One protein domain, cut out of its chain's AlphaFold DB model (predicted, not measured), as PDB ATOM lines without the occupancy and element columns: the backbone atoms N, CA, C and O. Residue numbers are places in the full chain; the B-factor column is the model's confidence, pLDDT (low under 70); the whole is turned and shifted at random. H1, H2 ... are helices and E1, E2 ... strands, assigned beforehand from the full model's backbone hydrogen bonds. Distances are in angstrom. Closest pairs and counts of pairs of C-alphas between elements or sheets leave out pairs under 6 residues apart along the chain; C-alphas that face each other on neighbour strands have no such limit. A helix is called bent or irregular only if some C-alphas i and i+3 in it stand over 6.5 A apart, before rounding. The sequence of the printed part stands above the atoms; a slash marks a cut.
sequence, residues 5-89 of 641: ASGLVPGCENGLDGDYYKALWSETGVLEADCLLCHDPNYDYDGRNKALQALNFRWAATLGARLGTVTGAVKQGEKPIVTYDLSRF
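AT A GLANCE: This is residues 5 to 89 of the 641 residues of the protein "Cytochrome_C7 domain-containing protein" of Deltaproteobacteria bacterium (UniProt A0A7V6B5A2). A short helical hairpin, H3 and H4, packs through H4 on a small two-stranded hairpin, E1 and E2, with H4 between H3 and the strands. A loop with no named element, residues 5 to 24, makes one end of the long axis, and the short helices H1 and H2 follow it. The printed part has 85 residues, with four named helices and then two antiparallel strands; its class is mixed, helices and strands, with 34 residues in named elements, under half. It is only just loose, close to compact, with a radius of gyration of the C-alphas of 14.4 A, and elongated, spanning 45 by 26 by 24 A.

HOW THE PARTS SIT: H1, residues 25 to 28, is close to but not clearly touching H4, residues 57 to 64; the closest C-alphas, of Thr 28 and Phe 57, are 5.4 A apart. H2, residues 35 to 39, only just touches H4, with 3 pairs of C-alphas within 8 A, the closest those of Leu 37 and Gly 64 at 7.3 A. H3, residues 45 to 53, touches H4 in a hairpin, at a shallow tilt of 19 degrees, opposite ways; the C-alphas of Arg 48 and Gly 64 come closest, at 4.6 A. The closest C-alphas of H4 and E1, residues 68 to 71, are those of Thr 62 and Gly 68, 5.9 A apart. E1 and E2, residues 81 to 84, form an antiparallel hairpin at 161 degrees; N 69 and O 83 are within hydrogen-bond range at 2.9 A. Every O i to N i+4 pair is within range in H2 and H3, but 2 of 4 in H4; H1 is too short for one.

IN THESE COORDINATES: H1 begins at C-alpha 25 (-27.769, -11.100, 11.292). H1 is 5.0 A long and H2 6.0 A, H3 12.1 A and H4 11.4 A. H4 is irregular: C-alphas 58 and 61 are 7.4 A apart. E1 is 10.2 A long and E2 9.9 A, ending at C-alpha 84 (-21.442, -20.740, 30.919).

THE WHOLE: The C-alphas farthest apart, of Gly 15 and Ser 87, are 46.5 A apart. The printed part has no cut and no long link. Residues 17 and 19 have pLDDT under 70.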
ATOM      1  N   ALA A   5     -29.328   3.376  11.188       80.69
ATOM      2  CA  ALA A   5     -28.623   4.313  10.316       80.69
ATOM      3  C   ALA A   5     -28.054   3.648   9.052       80.69
ATOM      4  O   ALA A   5     -27.805   4.334   8.065       80.69
ATOM      5  N   SER A   6     -27.894   2.319   9.052       79.44
ATOM      6  CA  SER A   6     -27.406   1.570   7.886       79.44
ATOM      7  C   SER A   6     -28.420   1.485   6.739       79.44
ATOM      8  O   SER A   6     -28.041   1.173   5.615       79.44
ATOM      9  N   GLY A   7     -29.713   1.712   7.010       84.56
ATOM     10  CA  GLY A   7     -30.795   1.486   6.044       84.56
ATOM     11  C   GLY A   7     -31.045   0.008   5.700       84.56
ATOM     12  O   GLY A   7     -31.905  -0.282   4.871       84.56
ATOM     13  N   LEU A   8     -30.329  -0.925   6.337       85.56
ATOM     14  CA  LEU A   8     -30.446  -2.364   6.104       85.56
ATOM     15  C   LEU A   8     -31.386  -3.006   7.125       85.56
ATOM     16  O   LEU A   8     -31.323  -2.738   8.328       85.56
ATOM     17  N   VAL A   9     -32.230  -3.919   6.648       88.38
ATOM     18  CA  VAL A   9     -33.181  -4.670   7.466       88.38
ATOM     19  C   VAL A   9     -32.809  -6.159   7.448       88.38
ATOM     20  O   VAL A   9     -32.724  -6.763   6.374       88.38
ATOM     21  N   PRO A  10     -32.583  -6.781   8.622       88.25
ATOM     22  CA  PRO A  10     -32.326  -8.215   8.718       88.25
ATOM     23  C   PRO A  10     -33.422  -9.036   8.035       88.25
ATOM     24  O   PRO A  10     -34.608  -8.756   8.198       88.25
ATOM     25  N   GLY A  11     -33.030 -10.053   7.271       86.75
ATOM     26  CA  GLY A  11     -33.947 -10.932   6.539       86.75
ATOM     27  C   GLY A  11     -34.545 -10.332   5.262       86.75
ATOM     28  O   GLY A  11     -35.214 -11.051   4.521       86.75
ATOM     29  N   CYS A  12     -34.288  -9.058   4.958       86.56
ATOM     30  CA  CYS A  12     -34.735  -8.419   3.722       86.56
ATOM     31  C   CYS A  12     -33.713  -8.573   2.588       86.56
ATOM     32  O   CYS A  12     -32.575  -8.988   2.793       86.56
ATOM     33  N   GLU A  13     -34.119  -8.233   1.365       84.88
ATOM     34  CA  GLU A  13     -33.222  -8.256   0.201       84.88
ATOM     35  C   GLU A  13     -32.163  -7.152   0.258       84.88
ATOM     36  O   GLU A  13     -31.077  -7.314  -0.283       84.88
ATOM     37  N   ASN A  14     -32.470  -6.037   0.927       84.69
ATOM     38  CA  ASN A  14     -31.574  -4.893   1.119       84.69
ATOM     39  C   ASN A  14     -31.004  -4.274  -0.170       84.69
ATOM     40  O   ASN A  14     -30.093  -3.457  -0.094       84.69
ATOM     41  N   GLY A  15     -31.528  -4.641  -1.346       79.00
ATOM     42  CA  GLY A  15     -30.981  -4.217  -2.638       79.00
ATOM     43  C   GLY A  15     -29.549  -4.703  -2.893       79.00
ATOM     44  O   GLY A  15     -28.869  -4.136  -3.742       79.00
ATOM     45  N   LEU A  16     -29.088  -5.714  -2.151       75.06
ATOM     46  CA  LEU A  16     -27.747  -6.286  -2.242       75.06
ATOM     47  C   LEU A  16     -27.842  -7.757  -2.649       75.06
ATOM     48  O   LEU A  16     -28.824  -8.429  -2.341       75.06
ATOM     49  N   ASP A  17     -26.802  -8.278  -3.286       61.06
ATOM     50  CA  ASP A  17     -26.508  -9.704  -3.349       61.06
ATOM     51  C   ASP A  17     -25.419 -10.055  -2.308       61.06
ATOM     52  O   ASP A  17     -24.597  -9.225  -1.925       61.06
ATOM     53  N   GLY A  18     -25.442 -11.272  -1.755       70.06
ATOM     54  CA  GLY A  18     -24.413 -11.737  -0.807       70.06
ATOM     55  C   GLY A  18     -24.745 -11.556   0.682       70.06
ATOM     56  O   GLY A  18     -25.851 -11.881   1.109       70.06
ATOM     57  N   ASP A  19     -23.774 -11.106   1.488       68.75
ATOM     58  CA  ASP A  19     -23.764 -11.234   2.964       68.75
ATOM     59  C   ASP A  19     -24.968 -10.602   3.685       68.75
ATOM     60  O   ASP A  19     -25.329 -11.029   4.784       68.75
ATOM     61  N   TYR A  20     -25.616  -9.615   3.062       78.56
ATOM     62  CA  TYR A  20     -26.796  -8.927   3.596       78.56
ATOM     63  C   TYR A  20     -28.104  -9.316   2.890       78.56
ATOM     64  O   TYR A  20     -29.177  -8.887   3.317       78.56
ATOM     65  N   TYR A  21     -28.054 -10.145   1.844       84.62
ATOM     66  CA  TYR A  21     -29.244 -10.609   1.135       84.62
ATOM     67  C   TYR A  21     -29.952 -11.701   1.940       84.62
ATOM     68  O   TYR A  21     -29.453 -12.819   2.081       84.62
ATOM     69  N   LYS A  22     -31.135 -11.382   2.478       86.12
ATOM     70  CA  LYS A  22     -31.981 -12.283   3.285       86.12
ATOM     71  C   LYS A  22     -31.281 -12.874   4.519       86.12
ATOM     72  O   LYS A  22     -31.756 -13.850   5.100       86.12
ATOM     73  N   ALA A  23     -30.175 -12.275   4.953       85.94
ATOM     74  CA  ALA A  23     -29.415 -12.728   6.108       85.94
ATOM     75  C   ALA A  23     -30.062 -12.260   7.424       85.94
ATOM     76  O   ALA A  23     -30.452 -11.104   7.567       85.94
ATOM     77  N   LEU A  24     -30.156 -13.150   8.412       88.88
ATOM     78  CA  LEU A  24     -30.801 -12.900   9.711       88.88
ATOM     79  C   LEU A  24     -29.792 -12.421  10.776       88.88
ATOM     80  O   LEU A  24     -29.742 -12.953  11.882       88.88
ATOM     81  N   TRP A  25     -28.930 -11.450  10.449       87.75
ATOM     82  CA  TRP A  25     -27.769 -11.100  11.292       87.75
ATOM     83  C   TRP A  25     -28.127 -10.583  12.693       87.75
ATOM     84  O   TRP A  25     -27.296 -10.638  13.607       87.75
ATOM     85  N   SER A  26     -29.351 -10.081  12.906       88.69
ATOM     86  CA  SER A  26     -29.815  -9.708  14.245       88.69
ATOM     87  C   SER A  26     -30.030 -10.912  15.156       88.69
ATOM     88  O   SER A  26     -29.783 -10.800  16.358       88.69
ATOM     89  N   GLU A  27     -30.462 -12.034  14.591       92.19
ATOM     90  CA  GLU A  27     -30.778 -13.281  15.273       92.19
ATOM     91  C   GLU A  27     -29.536 -14.173  15.357       92.19
ATOM     92  O   GLU A  27     -29.187 -14.643  16.439       92.19
ATOM     93  N   THR A  28     -28.828 -14.355  14.235       92.50
ATOM     94  CA  THR A  28     -27.623 -15.198  14.142       92.50
ATOM     95  C   THR A  28     -26.435 -14.611  14.896       92.50
ATOM     96  O   THR A  28     -25.559 -15.335  15.384       92.50
ATOM     97  N   GLY A  29     -26.387 -13.277  14.966       90.25
ATOM     98  CA  GLY A  29     -25.182 -12.520  15.271       90.25
ATOM     99  C   GLY A  29     -24.092 -12.704  14.208       90.25
ATOM    100  O   GLY A  29     -24.361 -13.189  13.107       90.25
ATOM    101  N   VAL A  30     -22.862 -12.307  14.540       87.62
ATOM    102  CA  VAL A  30     -21.700 -12.319  13.632       87.62
ATOM    103  C   VAL A  30     -20.691 -13.368  14.090       87.62
ATOM    104  O   VAL A  30     -20.511 -13.588  15.288       87.62
ATOM    105  N   LEU A  31     -20.051 -14.027  13.123       89.12
ATOM    106  CA  LEU A  31     -18.938 -14.936  13.361       89.12
ATOM    107  C   LEU A  31     -17.629 -14.140  13.342       89.12
ATOM    108  O   LEU A  31     -17.146 -13.770  12.275       89.12
ATOM    109  N   GLU A  32     -17.074 -13.868  14.518       85.06
ATOM    110  CA  GLU A  32     -15.821 -13.122  14.662       85.06
ATOM    111  C   GLU A  32     -14.584 -14.031  14.600       85.06
ATOM    112  O   GLU A  32     -14.678 -15.265  14.568       85.06
ATOM    113  N   ALA A  33     -13.404 -13.405  14.568       84.31
ATOM    114  CA  ALA A  33     -12.138 -14.110  14.691       84.31
ATOM    115  C   ALA A  33     -12.059 -14.826  16.048       84.31
ATOM    116  O   ALA A  33     -12.315 -14.239  17.096       84.31
ATOM    117  N   ASP A  34     -11.673 -16.098  16.021       91.00
ATOM    118  CA  ASP A  34     -11.554 -16.935  17.209       91.00
ATOM    119  C   ASP A  34     -10.086 -17.317  17.410       91.00
ATOM    120  O   ASP A  34      -9.545 -18.162  16.696       91.00
ATOM    121  N   CYS A  35      -9.425 -16.682  18.379       90.81
ATOM    122  CA  CYS A  35      -8.026 -16.966  18.691       90.81
ATOM    123  C   CYS A  35      -7.834 -18.420  19.152       90.81
ATOM    124  O   CYS A  35      -6.849 -19.069  18.793       90.81
ATOM    125  N   LEU A  36      -8.779 -18.955  19.931       93.38
ATOM    126  CA  LEU A  36      -8.693 -20.298  20.508       93.38
ATOM    127  C   LEU A  36      -8.904 -21.378  19.447       93.38
ATOM    128  O   LEU A  36      -8.349 -22.463  19.582       93.38
ATOM    129  N   LEU A  37      -9.575 -21.065  18.337       92.94
ATOM    130  CA  LEU A  37      -9.644 -21.962  17.181       92.94
ATOM    131  C   LEU A  37      -8.256 -22.351  16.661       92.94
ATOM    132  O   LEU A  37      -8.092 -23.459  16.153       92.94
ATOM    133  N   CYS A  38      -7.265 -21.465  16.782       91.88
ATOM    134  CA  CYS A  38      -5.883 -21.744  16.392       91.88
ATOM    135  C   CYS A  38      -4.998 -22.150  17.573       91.88
ATOM    136  O   CYS A  38      -4.098 -22.984  17.420       91.88
ATOM    137  N   HIS A  39      -5.239 -21.542  18.732       93.12
ATOM    138  CA  HIS A  39      -4.334 -21.600  19.867       93.12
ATOM    139  C   HIS A  39      -4.779 -22.525  21.002       93.12
ATOM    140  O   HIS A  39      -3.939 -22.813  21.842       93.12
ATOM    141  N   ASP A  40      -6.013 -23.028  21.054       93.81
ATOM    142  CA  ASP A  40      -6.420 -24.038  22.041       93.81
ATOM    143  C   ASP A  40      -6.301 -25.453  21.446       93.81
ATOM    144  O   ASP A  40      -7.080 -25.841  20.570       93.81
ATOM    145  N   PRO A  41      -5.359 -26.286  21.925       91.12
ATOM    146  CA  PRO A  41      -5.244 -27.676  21.496       91.12
ATOM    147  C   PRO A  41      -6.483 -28.541  21.718       91.12
ATOM    148  O   PRO A  41      -6.595 -29.598  21.097       91.12
ATOM    149  N   ASN A  42      -7.371 -28.134  22.623       90.81
ATOM    150  CA  ASN A  42      -8.573 -28.867  22.985       90.81
ATOM    151  C   ASN A  42      -9.833 -28.315  22.309       90.81
ATOM    152  O   ASN A  42     -10.920 -28.793  22.627       90.81
ATOM    153  N   TYR A  43      -9.703 -27.363  21.385       94.38
ATOM    154  CA  TYR A  43     -10.832 -26.706  20.738       94.38
ATOM    155  C   TYR A  43     -11.813 -27.702  20.083       94.38
ATOM    156  O   TYR A  43     -11.429 -28.594  19.319       94.38
ATOM    157  N   ASP A  44     -13.103 -27.547  20.374       94.56
ATOM    158  CA  ASP A  44     -14.194 -28.376  19.865       94.56
ATOM    159  C   ASP A  44     -14.738 -27.849  18.529       94.56
ATOM    160  O   ASP A  44     -15.730 -27.119  18.445       94.56
ATOM    161  N   TYR A  45     -14.087 -28.264  17.443       93.38
ATOM    162  CA  TYR A  45     -14.534 -27.937  16.089       93.38
ATOM    163  C   TYR A  45     -15.933 -28.473  15.772       93.38
ATOM    164  O   TYR A  45     -16.659 -27.828  15.015       93.38
ATOM    165  N   ASP A  46     -16.329 -29.618  16.330       93.62
ATOM    166  CA  ASP A  46     -17.633 -30.215  16.043       93.62
ATOM    167  C   ASP A  46     -18.745 -29.418  16.724       93.62
ATOM    168  O   ASP A  46     -19.748 -29.093  16.084       93.62
ATOM    169  N   GLY A  47     -18.542 -29.028  17.986       95.25
ATOM    170  CA  GLY A  47     -19.415 -28.104  18.709       95.25
ATOM    171  C   GLY A  47     -19.567 -26.765  17.982       95.25
ATOM    172  O   GLY A  47     -20.692 -26.326  17.721       95.25
ATOM    173  N   ARG A  48     -18.452 -26.161  17.548       95.19
ATOM    174  CA  ARG A  48     -18.467 -24.932  16.738       95.19
ATOM    175  C   ARG A  48     -19.249 -25.120  15.435       95.19
ATOM    176  O   ARG A  48     -20.108 -24.305  15.108       95.19
ATOM    177  N   ASN A  49     -18.978 -26.184  14.682       94.62
ATOM    178  CA  ASN A  49     -19.622 -26.433  13.390       94.62
ATOM    179  C   ASN A  49     -21.126 -26.698  13.533       94.62
ATOM    180  O   ASN A  49     -21.900 -26.230  12.699       94.62
ATOM    181  N   LYS A  50     -21.559 -27.378  14.603       95.38
ATOM    182  CA  LYS A  50     -22.984 -27.520  14.945       95.38
ATOM    183  C   LYS A  50     -23.633 -26.159  15.199       95.38
ATOM    184  O   LYS A  50     -24.720 -25.909  14.683       95.38
ATOM    185  N   ALA A  51     -22.950 -25.255  15.906       95.50
ATOM    186  CA  ALA A  51     -23.421 -23.884  16.107       95.50
ATOM    187  C   ALA A  51     -23.622 -23.154  14.771       95.50
ATOM    188  O   ALA A  51     -24.668 -22.550  14.543       95.50
ATOM    189  N   LEU A  52     -22.653 -23.263  13.856       95.00
ATOM    190  CA  LEU A  52     -22.750 -22.653  12.529       95.00
ATOM    191  C   LEU A  52     -23.911 -23.229  11.710       95.00
ATOM    192  O   LEU A  52     -24.649 -22.479  11.079       95.00
ATOM    193  N   GLN A  53     -24.121 -24.547  11.752       95.06
ATOM    194  CA  GLN A  53     -25.246 -25.198  11.069       95.06
ATOM    195  C   GLN A  53     -26.613 -24.791  11.637       95.06
ATOM    196  O   GLN A  53     -27.599 -24.788  10.897       95.06
ATOM    197  N   ALA A  54     -26.669 -24.437  12.923       95.81
ATOM    198  CA  ALA A  54     -27.843 -23.884  13.595       95.81
ATOM    199  C   ALA A  54     -28.037 -22.373  13.352       95.81
ATOM    200  O   ALA A  54     -29.015 -21.807  13.837       95.81
ATOM    201  N   LEU A  55     -27.139 -21.737  12.584       94.69
ATOM    202  CA  LEU A  55     -27.036 -20.287  12.386       94.69
ATOM    203  C   LEU A  55     -26.755 -19.499  13.684       94.69
ATOM    204  O   LEU A  55     -27.005 -18.303  13.764       94.69
ATOM    205  N   ASN A  56     -26.176 -20.142  14.698       95.88
ATOM    206  CA  ASN A  56     -25.824 -19.538  15.985       95.88
ATOM    207  C   ASN A  56     -24.413 -18.915  15.940       95.88
ATOM    208  O   ASN A  56     -23.543 -19.259  16.745       95.88
ATOM    209  N   PHE A  57     -24.156 -18.027  14.979       94.31
ATOM    210  CA  PHE A  57     -22.810 -17.530  14.659       94.31
ATOM    211  C   PHE A  57     -22.097 -16.860  15.837       94.31
ATOM    212  O   PHE A  57     -20.949 -17.206  16.118       94.31
ATOM    213  N   ARG A  58     -22.794 -15.994  16.586       93.69
ATOM    214  CA  ARG A  58     -22.233 -15.292  17.758       93.69
ATOM    215  C   ARG A  58     -21.689 -16.228  18.837       93.69
ATOM    216  O   ARG A  58     -20.769 -15.869  19.563       93.69
ATOM    217  N   TRP A  59     -22.282 -17.407  18.981       94.81
ATOM    218  CA  TRP A  59     -22.007 -18.314  20.097       94.81
ATOM    219  C   TRP A  59     -21.084 -19.475  19.724       94.81
ATOM    220  O   TRP A  59     -20.725 -20.286  20.579       94.81
ATOM    221  N   ALA A  60     -20.673 -19.554  18.457       95.69
ATOM    222  CA  ALA A  60     -19.850 -20.642  17.949       95.69
ATOM    223  C   ALA A  60     -18.510 -20.763  18.696       95.69
ATOM    224  O   ALA A  60     -18.108 -21.875  19.035       95.69
ATOM    225  N   ALA A  61     -17.862 -19.635  19.013       94.06
ATOM    226  CA  ALA A  61     -16.603 -19.608  19.760       94.06
ATOM    227  C   ALA A  61     -16.763 -20.091  21.212       94.06
ATOM    228  O   ALA A  61     -15.896 -20.784  21.730       94.06
ATOM    229  N   THR A  62     -17.893 -19.795  21.866       93.44
ATOM    230  CA  THR A  62     -18.177 -20.262  23.237       93.44
ATOM    231  C   THR A  62     -18.268 -21.785  23.306       93.44
ATOM    232  O   THR A  62     -17.672 -22.394  24.195       93.44
ATOM    233  N   LEU A  63     -18.970 -22.394  22.345       94.62
ATOM    234  CA  LEU A  63     -19.051 -23.852  22.205       94.62
ATOM    235  C   LEU A  63     -17.687 -24.446  21.855       94.62
ATOM    236  O   LEU A  63     -17.253 -25.402  22.492       94.62
ATOM    237  N   GLY A  64     -16.998 -23.857  20.874       94.44
ATOM    238  CA  GLY A  64     -15.695 -24.337  20.421       94.44
ATOM    239  C   GLY A  64     -14.630 -24.306  21.515       94.44
ATOM    240  O   GLY A  64     -13.938 -25.294  21.735       94.44
ATOM    241  N   ALA A  65     -14.560 -23.225  22.287       93.75
ATOM    242  CA  ALA A  65     -13.648 -23.097  23.421       93.75
ATOM    243  C   ALA A  65     -14.117 -23.846  24.685       93.75
ATOM    244  O   ALA A  65     -13.454 -23.780  25.719       93.75
ATOM    245  N   ARG A  66     -15.268 -24.538  24.635       93.00
ATOM    246  CA  ARG A  66     -15.889 -25.238  25.775       93.00
ATOM    247  C   ARG A  66     -16.084 -24.349  27.008       93.00
ATOM    248  O   ARG A  66     -15.952 -24.806  28.140       93.00
ATOM    249  N   LEU A  67     -16.411 -23.078  26.782       92.94
ATOM    250  CA  LEU A  67     -16.706 -22.113  27.846       92.94
ATOM    251  C   LEU A  67     -18.159 -22.198  28.322       92.94
ATOM    252  O   LEU A  67     -18.514 -21.616  29.343       92.94
ATOM    253  N   GLY A  68     -19.011 -22.909  27.586       93.69
ATOM    254  CA  GLY A  68     -20.407 -23.106  27.933       93.69
ATOM    255  C   GLY A  68     -21.156 -23.933  26.897       93.69
ATOM    256  O   GLY A  68     -20.598 -24.363  25.885       93.69
ATOM    257  N   THR A  69     -22.442 -24.129  27.150       95.69
ATOM    258  CA  THR A  69     -23.388 -24.765  26.233       95.69
ATOM    259  C   THR A  69     -24.357 -23.732  25.669       95.69
ATOM    260  O   THR A  69     -24.556 -22.660  26.244       95.69
ATOM    261  N   VAL A  70     -24.950 -24.044  24.516       95.69
ATOM    262  CA  VAL A  70     -25.947 -23.191  23.862       95.69
ATOM    263  C   VAL A  70     -27.167 -24.035  23.542       95.69
ATOM    264  O   VAL A  70     -27.047 -25.069  22.886       95.69
ATOM    265  N   THR A  71     -28.331 -23.588  23.996       96.06
ATOM    266  CA  THR A  71     -29.635 -24.144  23.618       96.06
ATOM    267  C   THR A  71     -30.342 -23.192  22.660       96.06
ATOM    268  O   THR A  71     -30.030 -22.003  22.628       96.06
ATOM    269  N   GLY A  72     -31.280 -23.709  21.866       95.00
ATOM    270  CA  GLY A  72     -31.981 -22.943  20.836       95.00
ATOM    271  C   GLY A  72     -31.202 -22.830  19.520       95.00
ATOM    272  O   GLY A  72     -29.971 -22.743  19.513       95.00
ATOM    273  N   ALA A  73     -31.908 -22.815  18.391       96.56
ATOM    274  CA  ALA A  73     -31.333 -22.639  17.059       96.56
ATOM    275  C   ALA A  73     -32.024 -21.518  16.270       96.56
ATOM    276  O   ALA A  73     -33.214 -21.604  15.963       96.56
ATOM    277  N   VAL A  74     -31.252 -20.524  15.817       94.94
ATOM    278  CA  VAL A  74     -31.783 -19.435  14.971       94.94
ATOM    279  C   VAL A  74     -32.383 -19.979  13.680       94.94
ATOM    280  O   VAL A  74     -33.425 -19.513  13.228       94.94
ATOM    281  N   LYS A  75     -31.781 -21.030  13.116       94.69
ATOM    282  CA  LYS A  75     -32.319 -21.734  11.946       94.69
ATOM    283  C   LYS A  75     -33.749 -22.255  12.142       94.69
ATOM    284  O   LYS A  75     -34.458 -22.428  11.157       94.69
ATOM    285  N   GLN A  76     -34.158 -22.525  13.381       95.25
ATOM    286  CA  GLN A  76     -35.500 -22.997  13.739       95.25
ATOM    287  C   GLN A  76     -36.421 -21.856  14.211       95.25
ATOM    288  O   GLN A  76     -37.538 -22.111  14.645       95.25
ATOM    289  N   GLY A  77     -35.972 -20.598  14.126       94.00
ATOM    290  CA  GLY A  77     -36.697 -19.436  14.648       94.00
ATOM    291  C   GLY A  77     -36.616 -19.288  16.171       94.00
ATOM    292  O   GLY A  77     -37.315 -18.457  16.746       94.00
ATOM    293  N   GLU A  78     -35.772 -20.077  16.835       95.69
ATOM    294  CA  GLU A  78     -35.591 -20.030  18.283       95.69
ATOM    295  C   GLU A  78     -34.524 -19.002  18.670       95.69
ATOM    296  O   GLU A  78     -33.604 -18.702  17.906       95.69
ATOM    297  N   LYS A  79     -34.611 -18.489  19.900       94.31
ATOM    298  CA  LYS A  79     -33.614 -17.570  20.456       94.31
ATOM    299  C   LYS A  79     -32.530 -18.357  21.200       94.31
ATOM    300  O   LYS A  79     -32.864 -18.994  22.199       94.31
ATOM    301  N   PRO A  80     -31.250 -18.283  20.793       95.44
ATOM    302  CA  PRO A  80     -30.203 -19.014  21.492       95.44
ATOM    303  C   PRO A  80     -29.937 -18.478  22.900       95.44
ATOM    304  O   PRO A  80     -29.920 -17.264  23.126       95.44
ATOM    305  N   ILE A  81     -29.697 -19.393  23.840       95.62
ATOM    306  CA  ILE A  81     -29.388 -19.102  25.245       95.62
ATOM    307  C   ILE A  81     -28.073 -19.792  25.607       95.62
ATOM    308  O   ILE A  81     -27.906 -20.985  25.363       95.62
ATOM    309  N   VAL A  82     -27.144 -19.041  26.202       95.50
ATOM    310  CA  VAL A  82     -25.844 -19.552  26.661       95.50
ATOM    311  C   VAL A  82     -25.915 -19.891  28.140       95.50
ATOM    312  O   VAL A  82     -26.371 -19.072  28.933       95.50
ATOM    313  N   THR A  83     -25.393 -21.055  28.513       96.75
ATOM    314  CA  THR A  83     -25.075 -21.394  29.905       96.75
ATOM    315  C   THR A  83     -23.569 -21.581  30.024       96.75
ATOM    316  O   THR A  83     -23.017 -22.519  29.449       96.75
ATOM    317  N   TYR A  84     -22.892 -20.672  30.727       93.50
ATOM    318  CA  TYR A  84     -21.442 -20.740  30.919       93.50
ATOM    319  C   TYR A  84     -21.060 -21.818  31.939       93.50
ATOM    320  O   TYR A  84     -21.726 -21.990  32.959       93.50
ATOM    321  N   ASP A  85     -19.964 -22.521  31.668       92.50
ATOM    322  CA  ASP A  85     -19.328 -23.429  32.621       92.50
ATOM    323  C   ASP A  85     -18.460 -22.605  33.576       92.50
ATOM    324  O   ASP A  85     -17.317 -22.270  33.263       92.50
ATOM    325  N   LEU A  86     -19.014 -22.258  34.742       92.06
ATOM    326  CA  LEU A  86     -18.337 -21.417  35.734       92.06
ATOM    327  C   LEU A  86     -17.014 -22.022  36.232       92.06
ATOM    328  O   LEU A  86     -16.147 -21.270  36.654       92.06
ATOM    329  N   SER A  87     -16.799 -23.341  36.104       91.06
ATOM    330  CA  SER A  87     -15.517 -23.970  36.464       91.06
ATOM    331  C   SER A  87     -14.347 -23.548  35.561       91.06
ATOM    332  O   SER A  87     -13.184 -23.800  35.878       91.06
ATOM    333  N   ARG A  88     -14.641 -22.906  34.421       89.88
ATOM    334  CA  ARG A  88     -13.649 -22.358  33.484       89.88
ATOM    335  C   ARG A  88     -13.193 -20.948  33.844       89.88
ATOM    336  O   ARG A  88     -12.201 -20.481  33.279       89.88
ATOM    337  N   PHE A  89     -13.900 -20.286  34.751       92.00
ATOM    338  CA  PHE A  89     -13.663 -18.905  35.135       92.00
ATOM    339  C   PHE A  89     -13.098 -18.857  36.554       92.00
ATOM    340  O   PHE A  89     -13.475 -19.644  37.418       92.00
TER     341      PHE A  89